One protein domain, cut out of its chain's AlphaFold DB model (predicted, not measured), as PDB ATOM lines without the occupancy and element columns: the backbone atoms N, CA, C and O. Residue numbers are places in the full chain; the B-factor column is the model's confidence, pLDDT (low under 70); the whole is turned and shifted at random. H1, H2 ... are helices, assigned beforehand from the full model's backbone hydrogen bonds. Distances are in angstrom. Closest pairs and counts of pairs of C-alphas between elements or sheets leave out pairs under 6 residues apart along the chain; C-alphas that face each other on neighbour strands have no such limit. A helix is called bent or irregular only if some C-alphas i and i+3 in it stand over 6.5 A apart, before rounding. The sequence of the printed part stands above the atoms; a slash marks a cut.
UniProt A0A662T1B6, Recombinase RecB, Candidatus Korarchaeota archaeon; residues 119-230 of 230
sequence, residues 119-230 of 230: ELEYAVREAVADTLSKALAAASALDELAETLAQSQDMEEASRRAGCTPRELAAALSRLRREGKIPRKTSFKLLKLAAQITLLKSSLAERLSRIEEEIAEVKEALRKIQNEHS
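AT A GLANCE: This is residues 119 to 230 of the 230 residues of the protein "Recombinase RecB" of Candidatus Korarchaeota archaeon (UniProt A0A662T1B6). One very long helix, H5, begins in a small compact body of helices and sticks out of it as a bare arm, residues 203 to 230, of which 203 to 228 belong to H5; H1 sticks out of the same body with residues 119 to 130 as a second, shorter arm. In the body, H2 packs across the early part of H5, and H3 and H4 follow on from H2. The printed part has 112 residues with five named helices, H1 to H5 in chain order, and no named strand; the class is all helix. The whole is extended, with a radius of gyration of the C-alphas of 20.9 A and spans of 68 by 46 by 25 A.

HOW THE PARTS SIT: H5, residues 188 to 228, touches H1, residues 119 to 139, with residues 190 to 198 alone; the closest C-alphas, of Ala 135 and Ala 194, are 4.4 A apart. They run the same way at a steep tilt of 65 degrees. H2, residues 143 to 151, touches H5 at Ala 146 and Ala 195, closest C-alphas 4.2 A apart, opposite ways at a steep tilt of 65 degrees. H3, residues 155 to 161, touches H2, about perpendicular at 74 degrees, with the C-alphas of Thr 148 and Ala 158 closest at 5.6 A. H4, residues 166 to 178, touches H3 with residues 166 to 169 alone, the C-alphas of Ser 159 and Pro 166 closest at 5.1 A; H4 is apart from H1, H2 and H5. Every O i to N i+4 pair is within hydrogen-bond range in H1, H3, H4 and H5, and 3 of 5 in H2, which is irregular: C-alphas 144 and 147 are 7.6 A apart.

IN THESE COORDINATES: H5 measures 60.7 A, from C-alpha 188 at (115.489, 157.224, 300.591) to C-alpha 228 at (175.054, 168.471, 303.389). H1 measures 30.0 A, from C-alpha 119 at (110.363, 170.034, 325.252), and H4 18.3 A.

THE WHOLE: The two C-alphas farthest apart, of Arg 167 and Ser 230, are 69.6 A apart. The printed part has no cut and no long link. The pLDDT is under 70 at residue 119 and residues 229 to 230.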
ATOM      1  N   GLU A 119     110.747 171.404 325.597       66.75
ATOM      2  CA  GLU A 119     110.363 170.034 325.252       66.75
ATOM      3  C   GLU A 119     110.374 169.838 323.734       66.75
ATOM      4  O   GLU A 119     110.830 168.805 323.238       66.75
ATOM      5  N   LEU A 120     109.933 170.854 322.983       76.62
ATOM      6  CA  LEU A 120     110.036 170.853 321.527       76.62
ATOM      7  C   LEU A 120     111.498 170.901 321.071       76.62
ATOM      8  O   LEU A 120     111.877 170.130 320.190       76.62
ATOM      9  N   GLU A 121     112.324 171.766 321.667       77.06
ATOM     10  CA  GLU A 121     113.757 171.835 321.366       77.06
ATOM     11  C   GLU A 121     114.428 170.479 321.599       77.06
ATOM     12  O   GLU A 121     115.132 169.977 320.720       77.06
ATOM     13  N   TYR A 122     114.164 169.855 322.749       80.88
ATOM     14  CA  TYR A 122     114.683 168.535 323.081       80.88
ATOM     15  C   TYR A 122     114.244 167.488 322.052       80.88
ATOM     16  O   TYR A 122     115.086 166.787 321.495       80.88
ATOM     17  N   ALA A 123     112.948 167.418 321.734       80.38
ATOM     18  CA  ALA A 123     112.418 166.461 320.765       80.38
ATOM     19  C   ALA A 123     113.032 166.641 319.367       80.38
ATOM     20  O   ALA A 123     113.392 165.660 318.712       80.38
ATOM     21  N   VAL A 124     113.191 167.888 318.914       87.31
ATOM     22  CA  VAL A 124     113.824 168.201 317.625       87.31
ATOM     23  C   VAL A 124     115.301 167.821 317.646       87.31
ATOM     24  O   VAL A 124     115.772 167.172 316.710       87.31
ATOM     25  N   ARG A 125     116.034 168.173 318.708       89.00
ATOM     26  CA  ARG A 125     117.460 167.853 318.845       89.00
ATOM     27  C   ARG A 125     117.698 166.348 318.830       89.00
ATOM     28  O   ARG A 125     118.561 165.887 318.086       89.00
ATOM     29  N   GLU A 126     116.908 165.590 319.585       92.38
ATOM     30  CA  GLU A 126     116.988 164.128 319.615       92.38
ATOM     31  C   GLU A 126     116.651 163.517 318.251       92.38
ATOM     32  O   GLU A 126     117.376 162.647 317.769       92.38
ATOM     33  N   ALA A 127     115.618 164.013 317.563       89.75
ATOM     34  CA  ALA A 127     115.261 163.529 316.228       89.75
ATOM     35  C   ALA A 127     116.371 163.783 315.190       89.75
ATOM     36  O   ALA A 127     116.654 162.925 314.345       89.75
ATOM     37  N   VAL A 128     117.024 164.949 315.252       92.31
ATOM     38  CA  VAL A 128     118.167 165.282 314.389       92.31
ATOM     39  C   VAL A 128     119.368 164.397 314.723       92.31
ATOM     40  O   VAL A 128     119.946 163.800 313.813       92.31
ATOM     41  N   ALA A 129     119.721 164.263 316.004       93.06
ATOM     42  CA  ALA A 129     120.844 163.442 316.454       93.06
ATOM     43  C   ALA A 129     120.669 161.964 316.069       93.06
ATOM     44  O   ALA A 129     121.596 161.346 315.538       93.06
ATOM     45  N   ASP A 130     119.471 161.412 316.251       91.31
ATOM     46  CA  ASP A 130     119.116 160.050 315.849       91.31
ATOM     47  C   ASP A 130     119.203 159.865 314.323       91.31
ATOM     48  O   ASP A 130     119.782 158.888 313.838       91.31
ATOM     49  N   THR A 131     118.713 160.837 313.545       90.75
ATOM     50  CA  THR A 131     118.800 160.805 312.073       90.75
ATOM     51  C   THR A 131     120.251 160.810 311.592       90.75
ATOM     52  O   THR A 131     120.617 159.994 310.741       90.75
ATOM     53  N   LEU A 132     121.089 161.692 312.145       90.75
ATOM     54  CA  LEU A 132     122.513 161.776 311.807       90.75
ATOM     55  C   LEU A 132     123.265 160.508 312.216       90.75
ATOM     56  O   LEU A 132     124.034 159.973 311.420       90.75
ATOM     57  N   SER A 133     122.996 159.982 313.412       90.62
ATOM     58  CA  SER A 133     123.618 158.751 313.914       90.62
ATOM     59  C   SER A 133     123.301 157.556 313.015       90.62
ATOM     60  O   SER A 133     124.193 156.793 312.639       90.62
ATOM     61  N   LYS A 134     122.039 157.422 312.592       90.69
ATOM     62  CA  LYS A 134     121.606 156.388 311.642       90.69
ATOM     63  C   LYS A 134     122.262 156.542 310.273       90.69
ATOM     64  O   LYS A 134     122.641 155.536 309.674       90.69
ATOM     65  N   ALA A 135     122.388 157.771 309.773       91.94
ATOM     66  CA  ALA A 135     123.041 158.036 308.494       91.94
ATOM     67  C   ALA A 135     124.540 157.709 308.543       91.94
ATOM     68  O   ALA A 135     125.047 157.047 307.642       91.94
ATOM     69  N   LEU A 136     125.228 158.089 309.622       89.81
ATOM     70  CA  LEU A 136     126.647 157.795 309.821       89.81
ATOM     71  C   LEU A 136     126.913 156.288 309.931       89.81
ATOM     72  O   LEU A 136     127.842 155.782 309.304       89.81
ATOM     73  N   ALA A 137     126.071 155.561 310.672       87.38
ATOM     74  CA  ALA A 137     126.155 154.105 310.768       87.38
ATOM     75  C   ALA A 137     125.979 153.431 309.397       87.38
ATOM     76  O   ALA A 137     126.703 152.495 309.066       87.38
ATOM     77  N   ALA A 138     125.050 153.939 308.581       89.56
ATOM     78  CA  ALA A 138     124.789 153.417 307.245       89.56
ATOM     79  C   ALA A 138     125.872 153.782 306.214       89.56
ATOM     80  O   ALA A 138     126.057 153.035 305.257       89.56
ATOM     81  N   ALA A 139     126.580 154.903 306.388       89.06
ATOM     82  CA  ALA A 139     127.519 155.435 305.399       89.06
ATOM     83  C   ALA A 139     128.595 154.413 304.996       89.06
ATOM     84  O   ALA A 139     128.806 154.160 303.812       89.06
ATOM     85  N   SER A 140     129.209 153.736 305.970       82.00
ATOM     86  CA  SER A 140     130.293 152.771 305.700       82.00
ATOM     87  C   SER A 140     129.830 151.509 304.955       82.00
ATOM     88  O   SER A 140     130.649 150.701 304.537       82.00
ATOM     89  N   ALA A 141     128.520 151.290 304.828       86.56
ATOM     90  CA  ALA A 141     127.954 150.139 304.133       86.56
ATOM     91  C   ALA A 141     127.523 150.444 302.693       86.56
ATOM     92  O   ALA A 141     127.054 149.541 301.999       86.56
ATOM     93  N   LEU A 142     127.608 151.710 302.280       89.06
ATOM     94  CA  LEU A 142     127.075 152.196 301.013       89.06
ATOM     95  C   LEU A 142     128.156 152.568 299.998       89.06
ATOM     96  O   LEU A 142     127.779 153.087 298.960       89.06
ATOM     97  N   ASP A 143     129.440 152.291 300.247       84.56
ATOM     98  CA  ASP A 143     130.568 152.690 299.384       84.56
ATOM     99  C   ASP A 143     130.295 152.483 297.881       84.56
ATOM    100  O   ASP A 143     130.340 153.439 297.112       84.56
ATOM    101  N   GLU A 144     129.894 151.275 297.471       85.25
ATOM    102  CA  GLU A 144     129.621 150.938 296.059       85.25
ATOM    103  C   GLU A 144     128.383 151.637 295.466       85.25
ATOM    104  O   GLU A 144     128.253 151.761 294.253       85.25
ATOM    105  N   LEU A 145     127.450 152.081 296.311       89.19
ATOM    106  CA  LEU A 145     126.199 152.733 295.905       89.19
ATOM    107  C   LEU A 145     126.197 154.237 296.211       89.19
ATOM    108  O   LEU A 145     125.201 154.914 295.942       89.19
ATOM    109  N   ALA A 146     127.273 154.767 296.796       92.00
ATOM    110  CA  ALA A 146     127.293 156.096 297.385       92.00
ATOM    111  C   ALA A 146     127.108 157.180 296.318       92.00
ATOM    112  O   ALA A 146     126.240 158.039 296.452       92.00
ATOM    113  N   GLU A 147     127.852 157.106 295.214       91.81
ATOM    114  CA  GLU A 147     127.729 158.064 294.109       91.81
ATOM    115  C   GLU A 147     126.322 158.071 293.514       91.81
ATOM    116  O   GLU A 147     125.700 159.128 293.368       91.81
ATOM    117  N   THR A 148     125.784 156.881 293.235       93.31
ATOM    118  CA  THR A 148     124.449 156.713 292.665       93.31
ATOM    119  C   THR A 148     123.376 157.302 293.580       93.31
ATOM    120  O   THR A 148     122.558 158.108 293.142       93.31
ATOM    121  N   LEU A 149     123.379 156.932 294.863       94.12
ATOM    122  CA  LEU A 149     122.359 157.362 295.821       94.12
ATOM    123  C   LEU A 149     122.463 158.855 296.145       94.12
ATOM    124  O   LEU A 149     121.436 159.526 296.262       94.12
ATOM    125  N   ALA A 150     123.679 159.391 296.275       94.25
ATOM    126  CA  ALA A 150     123.906 160.795 296.607       94.25
ATOM    127  C   ALA A 150     123.407 161.748 295.510       94.25
ATOM    128  O   ALA A 150     122.927 162.843 295.817       94.25
ATOM    129  N   GLN A 151     123.500 161.340 294.242       93.19
ATOM    130  CA  GLN A 151     123.140 162.176 293.092       93.19
ATOM    131  C   GLN A 151     121.687 162.015 292.626       93.19
ATOM    132  O   GLN A 151     121.231 162.801 291.795       93.19
ATOM    133  N   SER A 152     120.947 161.040 293.152       95.44
ATOM    134  CA  SER A 152     119.558 160.778 292.760       95.44
ATOM    135  C   SER A 152     118.536 161.452 293.670       95.44
ATOM    136  O   SER A 152     118.790 161.704 294.851       95.44
ATOM    137  N   GLN A 153     117.358 161.762 293.133       91.44
ATOM    138  CA  GLN A 153     116.233 162.301 293.907       91.44
ATOM    139  C   GLN A 153     115.378 161.208 294.550       91.44
ATOM    140  O   GLN A 153     114.833 161.411 295.636       91.44
ATOM    141  N   ASP A 154     115.315 160.038 293.919       93.12
ATOM    142  CA  ASP A 154     114.525 158.900 294.371       93.12
ATOM    143  C   ASP A 154     115.148 157.552 293.960       93.12
ATOM    144  O   ASP A 154     116.206 157.474 293.328       93.12
ATOM    145  N   MET A 155     114.476 156.467 294.360       90.56
ATOM    146  CA  MET A 155     114.896 155.092 294.075       90.56
ATOM    147  C   MET A 155     114.886 154.774 292.573       90.56
ATOM    148  O   MET A 155     115.677 153.952 292.112       90.56
ATOM    149  N   GLU A 156     113.985 155.392 291.813       92.12
ATOM    150  CA  GLU A 156     113.827 155.114 290.391       92.12
ATOM    151  C   GLU A 156     114.999 155.709 289.608       92.12
ATOM    152  O   GLU A 156     115.668 155.004 288.852       92.12
ATOM    153  N   GLU A 157     115.327 156.973 289.867       93.38
ATOM    154  CA  GLU A 157     116.506 157.622 289.309       93.38
ATOM    155  C   GLU A 157     117.797 156.913 289.732       93.38
ATOM    156  O   GLU A 157     118.663 156.683 288.885       93.38
ATOM    157  N   ALA A 158     117.902 156.500 290.999       93.88
ATOM    158  CA  ALA A 158     119.064 155.761 291.488       93.88
ATOM    159  C   ALA A 158     119.245 154.438 290.737       93.88
ATOM    160  O   ALA A 158     120.347 154.117 290.303       93.88
ATOM    161  N   SER A 159     118.161 153.693 290.508       92.75
ATOM    162  CA  SER A 159     118.234 152.440 289.753       92.75
ATOM    163  C   SER A 159     118.666 152.651 288.297       92.75
ATOM    164  O   SER A 159     119.568 151.960 287.825       92.75
ATOM    165  N   ARG A 160     118.138 153.687 287.621       92.44
ATOM    166  CA  ARG A 160     118.560 154.055 286.259       92.44
ATOM    167  C   ARG A 160     120.051 154.374 286.189       92.44
ATOM    168  O   ARG A 160     120.722 153.911 285.273       92.44
ATOM    169  N   ARG A 161     120.569 155.140 287.153       92.88
ATOM    170  CA  ARG A 161     121.997 155.496 287.229       92.88
ATOM    171  C   ARG A 161     122.892 154.299 287.544       92.88
ATOM    172  O   ARG A 161     123.987 154.220 287.005       92.88
ATOM    173  N   ALA A 162     122.422 153.370 288.372       88.81
ATOM    174  CA  ALA A 162     123.121 152.117 288.658       88.81
ATOM    175  C   ALA A 162     123.059 151.106 287.498       88.81
ATOM    176  O   ALA A 162     123.670 150.044 287.586       88.81
ATOM    177  N   GLY A 163     122.304 151.397 286.430       91.31
ATOM    178  CA  GLY A 163     122.106 150.467 285.318       91.31
ATOM    179  C   GLY A 163     121.300 149.223 285.701       91.31
ATOM    180  O   GLY A 163     121.429 148.192 285.046       91.31
ATOM    181  N   CYS A 164     120.480 149.298 286.753       91.88
ATOM    182  CA  CYS A 164     119.669 148.186 287.240       91.88
ATOM    183  C   CYS A 164     118.189 148.571 287.347       91.88
ATOM    184  O   CYS A 164     117.789 149.730 287.239       91.88
ATOM    185  N   THR A 165     117.336 147.587 287.597       93.19
ATOM    186  CA  THR A 165     115.919 147.825 287.877       93.19
ATOM    187  C   THR A 165     115.713 148.317 289.320       93.19
ATOM    188  O   THR A 165     116.503 147.981 290.214       93.19
ATOM    189  N   PRO A 166     114.614 149.042 289.616       90.88
ATOM    190  CA  PRO A 166     114.276 149.434 290.989       90.88
ATOM    191  C   PRO A 166     114.200 148.248 291.960       90.88
ATOM    192  O   PRO A 166     114.517 148.372 293.143       90.88
ATOM    193  N   ARG A 167     113.796 147.072 291.458       91.19
ATOM    194  CA  ARG A 167     113.668 145.846 292.252       91.19
ATOM    195  C   ARG A 167     115.027 145.276 292.656       91.19
ATOM    196  O   ARG A 167     115.167 144.822 293.789       91.19
ATOM    197  N   GLU A 168     116.014 145.319 291.768       91.38
ATOM    198  CA  GLU A 168     117.381 144.866 292.053       91.38
ATOM    199  C   GLU A 168     118.064 145.778 293.072       91.38
ATOM    200  O   GLU A 168     118.604 145.287 294.067       91.38
ATOM    201  N   LEU A 169     117.936 147.100 292.911       91.06
ATOM    202  CA  LEU A 169     118.451 148.062 293.888       91.06
ATOM    203  C   LEU A 169     117.781 147.880 295.258       91.06
ATOM    204  O   LEU A 169     118.447 147.833 296.297       91.06
ATOM    205  N   ALA A 170     116.458 147.694 295.277       90.19
ATOM    206  CA  ALA A 170     115.727 147.403 296.504       90.19
ATOM    207  C   ALA A 170     116.177 146.084 297.155       90.19
ATOM    208  O   ALA A 170     116.242 146.011 298.387       90.19
ATOM    209  N   ALA A 171     116.511 145.058 296.368       91.25
ATOM    210  CA  ALA A 171     117.030 143.787 296.869       91.25
ATOM    211  C   ALA A 171     118.431 143.943 297.485       91.25
ATOM    212  O   ALA A 171     118.661 143.438 298.587       91.25
ATOM    213  N   ALA A 172     119.324 144.703 296.841       89.69
ATOM    214  CA  ALA A 172     120.654 145.020 297.366       89.69
ATOM    215  C   ALA A 172     120.570 145.763 298.710       89.69
ATOM    216  O   ALA A 172     121.155 145.329 299.706       89.69
ATOM    217  N   LEU A 173     119.741 146.808 298.790       91.06
ATOM    218  CA  LEU A 173     119.494 147.534 300.040       91.06
ATOM    219  C   LEU A 173     118.843 146.636 301.103       91.06
ATOM    220  O   LEU A 173     119.169 146.712 302.285       91.06
ATOM    221  N   SER A 174     117.939 145.738 300.710       89.94
ATOM    222  CA  SER A 174     117.305 144.797 301.643       89.94
ATOM    223  C   SER A 174     118.279 143.756 302.193       89.94
ATOM    224  O   SER A 174     118.124 143.320 303.334       89.94
ATOM    225  N   ARG A 175     119.307 143.372 301.429       90.75
ATOM    226  CA  ARG A 175     120.421 142.559 301.933       90.75
ATOM    227  C   ARG A 175     121.193 143.315 303.016       90.75
ATOM    228  O   ARG A 175     121.302 142.797 304.123       90.75
ATOM    229  N   LEU A 176     121.589 144.563 302.759       90.19
ATOM    230  CA  LEU A 176     122.282 145.401 303.751       90.19
ATOM    231  C   LEU A 176     121.458 145.599 305.036       90.19
ATOM    232  O   LEU A 176     122.005 145.575 306.137       90.19
ATOM    233  N   ARG A 177     120.127 145.725 304.922       90.00
ATOM    234  CA  ARG A 177     119.217 145.787 306.086       90.00
ATOM    235  C   ARG A 177     119.227 144.505 306.911       90.00
ATOM    236  O   ARG A 177     119.200 144.570 308.138       90.00
ATOM    237  N   ARG A 178     119.217 143.337 306.256       89.19
ATOM    238  CA  ARG A 178     119.243 142.031 306.939       89.19
ATOM    239  C   ARG A 178     120.572 141.786 307.644       89.19
ATOM    240  O   ARG A 178     120.570 141.218 308.727       89.19
ATOM    241  N   GLU A 179     121.663 142.272 307.064       88.62
ATOM    242  CA  GLU A 179     123.012 142.217 307.641       88.62
ATOM    243  C   GLU A 179     123.225 143.220 308.788       88.62
ATOM    244  O   GLU A 179     124.296 143.248 309.382       88.62
ATOM    245  N   GLY A 180     122.233 144.062 309.102       85.94
ATOM    246  CA  GLY A 180     122.338 145.079 310.153       85.94
ATOM    247  C   GLY A 180     123.227 146.271 309.786       85.94
ATOM    248  O   GLY A 180     123.461 147.133 310.625       85.94
ATOM    249  N   LYS A 181     123.685 146.346 308.533       86.31
ATOM    250  CA  LYS A 181     124.584 147.393 308.037       86.31
ATOM    251  C   LYS A 181     123.884 148.729 307.790       86.31
ATOM    252  O   LYS A 181     124.520 149.773 307.846       86.31
ATOM    253  N   ILE A 182     122.578 148.704 307.520       88.94
ATOM    254  CA  ILE A 182     121.735 149.904 307.414       88.94
ATOM    255  C   ILE A 182     120.417 149.704 308.191       88.94
ATOM    256  O   ILE A 182     119.953 148.565 308.313       88.94
ATOM    257  N   PRO A 183     119.762 150.770 308.697       84.81
ATOM    258  CA  PRO A 183     118.558 150.623 309.515       84.81
ATOM    259  C   PRO A 183     117.386 149.959 308.765       84.81
ATOM    260  O   PRO A 183     117.176 150.161 307.563       84.81
ATOM    261  N   ARG A 184     116.569 149.170 309.481       79.06
ATOM    262  CA  ARG A 184     115.493 148.350 308.882       79.06
ATOM    263  C   ARG A 184     114.395 149.162 308.183       79.06
ATOM    264  O   ARG A 184     113.894 148.730 307.150       79.06
ATOM    265  N   LYS A 185     114.027 150.327 308.722       77.81
ATOM    266  CA  LYS A 185     113.017 151.238 308.155       77.81
ATOM    267  C   LYS A 185     113.678 152.557 307.776       77.81
ATOM    268  O   LYS A 185     113.613 153.527 308.523       77.81
ATOM    269  N   THR A 186     114.354 152.559 306.633       81.06
ATOM    270  CA  THR A 186     115.136 153.713 306.179       81.06
ATOM    271  C   THR A 186     114.486 154.365 304.970       81.06
ATOM    272  O   THR A 186     114.224 153.688 303.974       81.06
ATOM    273  N   SER A 187     114.240 155.673 305.056       89.56
ATOM    274  CA  SER A 187     113.762 156.478 303.931       89.56
ATOM    275  C   SER A 187     114.870 156.674 302.892       89.56
ATOM    276  O   SER A 187     116.054 156.665 303.224       89.56
ATOM    277  N   PHE A 188     114.501 156.910 301.629       91.44
ATOM    278  CA  PHE A 188     115.489 157.224 300.591       91.44
ATOM    279  C   PHE A 188     116.334 158.455 300.956       91.44
ATOM    280  O   PHE A 188     117.540 158.453 300.749       91.44
ATOM    281  N   LYS A 189     115.728 159.463 301.601       92.25
ATOM    282  CA  LYS A 189     116.436 160.658 302.090       92.25
ATOM    283  C   LYS A 189     117.570 160.317 303.063       92.25
ATOM    284  O   LYS A 189     118.643 160.893 302.952       92.25
ATOM    285  N   LEU A 190     117.357 159.368 303.979       92.62
ATOM    286  CA  LEU A 190     118.402 158.932 304.909       92.62
ATOM    287  C   LEU A 190     119.507 158.159 304.181       92.62
ATOM    288  O   LEU A 190     120.675 158.375 304.474       92.62
ATOM    289  N   LEU A 191     119.161 157.309 303.206       93.62
ATOM    290  CA  LEU A 191     120.158 156.617 302.376       93.62
ATOM    291  C   LEU A 191     120.992 157.597 301.548       93.62
ATOM    292  O   LEU A 191     122.205 157.443 301.467       93.62
ATOM    293  N   LYS A 192     120.355 158.624 300.980       94.88
ATOM    294  CA  LYS A 192     121.024 159.711 300.261       94.88
ATOM    295  C   LYS A 192     121.973 160.483 301.174       94.88
ATOM    296  O   LYS A 192     123.115 160.708 300.796       94.88
ATOM    297  N   LEU A 193     121.531 160.837 302.383       94.50
ATOM    298  CA  LEU A 193     122.384 161.490 303.378       94.50
ATOM    299  C   LEU A 193     123.572 160.603 303.773       94.50
ATOM    300  O   LEU A 193     124.705 161.070 303.790       94.50
ATOM    301  N   ALA A 194     123.330 159.319 304.044       94.50
ATOM    302  CA  ALA A 194     124.379 158.354 304.357       94.50
ATOM    303  C   ALA A 194     125.404 158.252 303.218       94.50
ATOM    304  O   ALA A 194     126.598 158.351 303.465       94.50
ATOM    305  N   ALA A 195     124.940 158.156 301.972       95.12
ATOM    306  CA  ALA A 195     125.781 158.141 300.782       95.12
ATOM    307  C   ALA A 195     126.606 159.431 300.608       95.12
ATOM    308  O   ALA A 195     127.790 159.373 300.288       95.12
ATOM    309  N   GLN A 196     126.023 160.604 300.872       94.62
ATOM    310  CA  GLN A 196     126.759 161.874 300.866       94.62
ATOM    311  C   GLN A 196     127.857 161.908 301.938       94.62
ATOM    312  O   GLN A 196     128.963 162.371 301.665       94.62
ATOM    313  N   ILE A 197     127.573 161.384 303.136       94.88
ATOM    314  CA  ILE A 197     128.566 161.236 304.208       94.88
ATOM    315  C   ILE A 197     129.694 160.297 303.762       94.88
ATOM    316  O   ILE A 197     130.860 160.606 303.997       94.88
ATOM    317  N   THR A 198     129.371 159.190 303.088       94.56
ATOM    318  CA  THR A 198     130.362 158.261 302.525       94.56
ATOM    319  C   THR A 198     131.311 158.967 301.563       94.56
ATOM    320  O   THR A 198     132.522 158.911 301.754       94.56
ATOM    321  N   LEU A 199     130.776 159.702 300.583       93.75
ATOM    322  CA  LEU A 199     131.591 160.429 299.602       93.75
ATOM    323  C   LEU A 199     132.468 161.500 300.255       93.75
ATOM    324  O   LEU A 199     133.637 161.649 299.900       93.75
ATOM    325  N   LEU A 200     131.926 162.227 301.237       93.81
ATOM    326  CA  LEU A 200     132.691 163.213 301.991       93.81
ATOM    327  C   LEU A 200     133.849 162.552 302.751       93.81
ATOM    328  O   LEU A 200     134.967 163.064 302.723       93.81
ATOM    329  N   LYS A 201     133.598 161.407 303.397       91.62
ATOM    330  CA  LYS A 201     134.616 160.642 304.126       91.62
ATOM    331  C   LYS A 201     135.731 160.169 303.193       91.62
ATOM    332  O   LYS A 201     136.896 160.363 303.529       91.62
ATOM    333  N   SER A 202     135.390 159.612 302.032       90.62
ATOM    334  CA  SER A 202     136.377 159.168 301.039       90.62
ATOM    335  C   SER A 202     137.213 160.335 300.517       90.62
ATOM    336  O   SER A 202     138.438 160.268 300.536       90.62
ATOM    337  N   SER A 203     136.574 161.456 300.165       92.38
ATOM    338  CA  SER A 203     137.289 162.648 299.692       92.38
ATOM    339  C   SER A 203     138.229 163.237 300.751       92.38
ATOM    340  O   SER A 203     139.333 163.676 300.431       92.38
ATOM    341  N   LEU A 204     137.816 163.247 302.023       93.56
ATOM    342  CA  LEU A 204     138.675 163.682 303.126       93.56
ATOM    343  C   LEU A 204     139.863 162.737 303.329       93.56
ATOM    344  O   LEU A 204     140.975 163.218 303.529       93.56
ATOM    345  N   ALA A 205     139.645 161.422 303.250       91.62
ATOM    346  CA  ALA A 205     140.705 160.426 303.385       91.62
ATOM    347  C   ALA A 205     141.765 160.558 302.278       91.62
ATOM    348  O   ALA A 205     142.955 160.583 302.578       91.62
ATOM    349  N   GLU A 206     141.347 160.733 301.021       93.19
ATOM    350  CA  GLU A 206     142.263 160.958 299.892       93.19
ATOM    351  C   GLU A 206     143.104 162.225 300.073       93.19
ATOM    352  O   GLU A 206     144.320 162.214 299.881       93.19
ATOM    353  N   ARG A 207     142.469 163.331 300.483       94.94
ATOM    354  CA  ARG A 207     143.173 164.597 300.730       94.94
ATOM    355  C   ARG A 207     144.175 164.480 301.875       94.94
ATOM    356  O   ARG A 207     145.263 165.034 301.768       94.94
ATOM    357  N   LEU A 208     143.816 163.778 302.949       95.19
ATOM    358  CA  LEU A 208     144.716 163.535 304.077       95.19
ATOM    359  C   LEU A 208     145.919 162.687 303.659       95.19
ATOM    360  O   LEU A 208     147.041 163.083 303.950       95.19
ATOM    361  N   SER A 209     145.701 161.603 302.907       94.62
ATOM    362  CA  SER A 209     146.783 160.758 302.380       94.62
ATOM    363  C   SER A 209     147.772 161.568 301.541       94.62
ATOM    364  O   SER A 209     148.980 161.471 301.725       94.62
ATOM    365  N   ARG A 210     147.263 162.443 300.667       95.31
ATOM    366  CA  ARG A 210     148.108 163.319 299.850       95.31
ATOM    367  C   ARG A 210     148.930 164.299 300.692       95.31
ATOM    368  O   ARG A 210     150.101 164.518 300.410       95.31
ATOM    369  N   ILE A 211     148.334 164.881 301.733       95.50
ATOM    370  CA  ILE A 211     149.055 165.764 302.661       95.50
ATOM    371  C   ILE A 211     150.154 164.987 303.401       95.50
ATOM    372  O   ILE A 211     151.247 165.514 303.600       95.50
ATOM    373  N   GLU A 212     149.889 163.746 303.812       95.62
ATOM    374  CA  GLU A 212     150.883 162.891 304.468       95.62
ATOM    375  C   GLU A 212     152.074 162.581 303.549       95.62
ATOM    376  O   GLU A 212     153.220 162.666 304.001       95.62
ATOM    377  N   GLU A 213     151.819 162.298 302.269       95.06
ATOM    378  CA  GLU A 213     152.846 162.104 301.236       95.06
ATOM    379  C   GLU A 213     153.687 163.372 301.028       95.06
ATOM    380  O   GLU A 213     154.913 163.326 301.153       95.06
ATOM    381  N   GLU A 214     153.048 164.526 300.821       95.31
ATOM    382  CA  GLU A 214     153.737 165.813 300.635       95.31
ATOM    383  C   GLU A 214     154.595 166.179 301.866       95.31
ATOM    384  O   GLU A 214     155.734 166.641 301.743       95.31
ATOM    385  N   ILE A 215     154.106 165.915 303.084       95.62
ATOM    386  CA  ILE A 215     154.881 166.113 304.321       95.62
ATOM    387  C   ILE A 215     156.090 165.170 304.382       95.62
ATOM    388  O   ILE A 215     157.150 165.570 304.879       95.62
ATOM    389  N   ALA A 216     155.947 163.920 303.939       94.62
ATOM    390  CA  ALA A 216     157.044 162.959 303.923       94.62
ATOM    391  C   ALA A 216     158.162 163.411 302.970       94.62
ATOM    392  O   ALA A 216     159.330 163.412 303.369       94.62
ATOM    393  N   GLU A 217     157.806 163.888 301.776       94.62
ATOM    394  CA  GLU A 217     158.754 164.432 300.796       94.62
ATOM    395  C   GLU A 217     159.512 165.649 301.343       94.62
ATOM    396  O   GLU A 217     160.744 165.703 301.283       94.62
ATOM    397  N   VAL A 218     158.800 166.600 301.959       95.19
ATOM    398  CA  VAL A 218     159.416 167.790 302.574       95.19
ATOM    399  C   VAL A 218     160.380 167.400 303.697       95.19
ATOM    400  O   VAL A 218     161.483 167.948 303.791       95.19
ATOM    401  N   LYS A 219     160.013 166.430 304.544       93.81
ATOM    402  CA  LYS A 219     160.894 165.918 305.609       93.81
ATOM    403  C   LYS A 219     162.159 165.278 305.045       93.81
ATOM    404  O   LYS A 219     163.232 165.448 305.624       93.81
ATOM    405  N   GLU A 220     162.050 164.540 303.946       93.69
ATOM    406  CA  GLU A 220     163.208 163.922 303.305       93.69
ATOM    407  C   GLU A 220     164.141 164.971 302.683       93.69
ATOM    408  O   GLU A 220     165.357 164.900 302.875       93.69
ATOM    409  N   ALA A 221     163.586 165.986 302.018       91.62
ATOM    410  CA  ALA A 221     164.355 167.104 301.474       91.62
ATOM    411  C   ALA A 221     165.109 167.876 302.572       91.62
ATOM    412  O   ALA A 221     166.302 168.143 302.434       91.62
ATOM    413  N   LEU A 222     164.453 168.164 303.703       91.38
ATOM    414  CA  LEU A 222     165.086 168.834 304.847       91.38
ATOM    415  C   LEU A 222     166.240 168.020 305.445       91.38
ATOM    416  O   LEU A 222     167.282 168.589 305.768       91.38
ATOM    417  N   ARG A 223     166.091 166.692 305.556       91.62
ATOM    418  CA  ARG A 223     167.171 165.806 306.028       91.62
ATOM    419  C   ARG A 223     168.385 165.837 305.104       91.62
ATOM    420  O   ARG A 223     169.509 165.852 305.596       91.62
ATOM    421  N   LYS A 224     168.173 165.856 303.785       89.44
ATOM    422  CA  LYS A 224     169.265 165.953 302.800       89.44
ATOM    423  C   LYS A 224     170.045 167.258 302.976       89.44
ATOM    424  O   LYS A 224     171.260 167.209 303.118       89.44
ATOM    425  N   ILE A 225     169.348 168.388 303.112       91.06
ATOM    426  CA  ILE A 225     169.976 169.703 303.330       91.06
ATOM    427  C   ILE A 225     170.782 169.740 304.640       91.06
ATOM    428  O   ILE A 225     171.904 170.239 304.659       91.06
ATOM    429  N   GLN A 226     170.241 169.191 305.735       82.38
ATOM    430  CA  GLN A 226     170.936 169.148 307.031       82.38
ATOM    431  C   GLN A 226     172.209 168.292 307.003       82.38
ATOM    432  O   GLN A 226     173.201 168.659 307.632       82.38
ATOM    433  N   ASN A 227     172.196 167.186 306.257       78.88
ATOM    434  CA  ASN A 227     173.355 166.305 306.108       78.88
ATOM    435  C   ASN A 227     174.439 166.885 305.185       78.88
ATOM    436  O   ASN A 227     175.596 166.514 305.319       78.88
ATOM    437  N   GLU A 228     174.088 167.779 304.258       73.25
ATOM    438  CA  GLU A 228     175.054 168.471 303.389       73.25
ATOM    439  C   GLU A 228     175.750 169.658 304.082       73.25
ATOM    440  O   GLU A 228     176.771 170.137 303.598       73.25
ATOM    441  N   HIS A 229     175.196 170.144 305.199       58.22
ATOM    442  CA  HIS A 229     175.699 171.302 305.955       58.22
ATOM    443  C   HIS A 229     176.249 170.937 307.350       58.22
ATOM    444  O   HIS A 229     176.523 171.840 308.145       58.22
ATOM    445  N   SER A 230     176.404 169.641 307.650       52.28
ATOM    446  CA  SER A 230     177.088 169.109 308.845       52.28
ATOM    447  C   SER A 230     178.431 168.500 308.462       52.28
ATOM    448  O   SER A 230     179.381 168.638 309.264       52.28
TER     449      SER A 230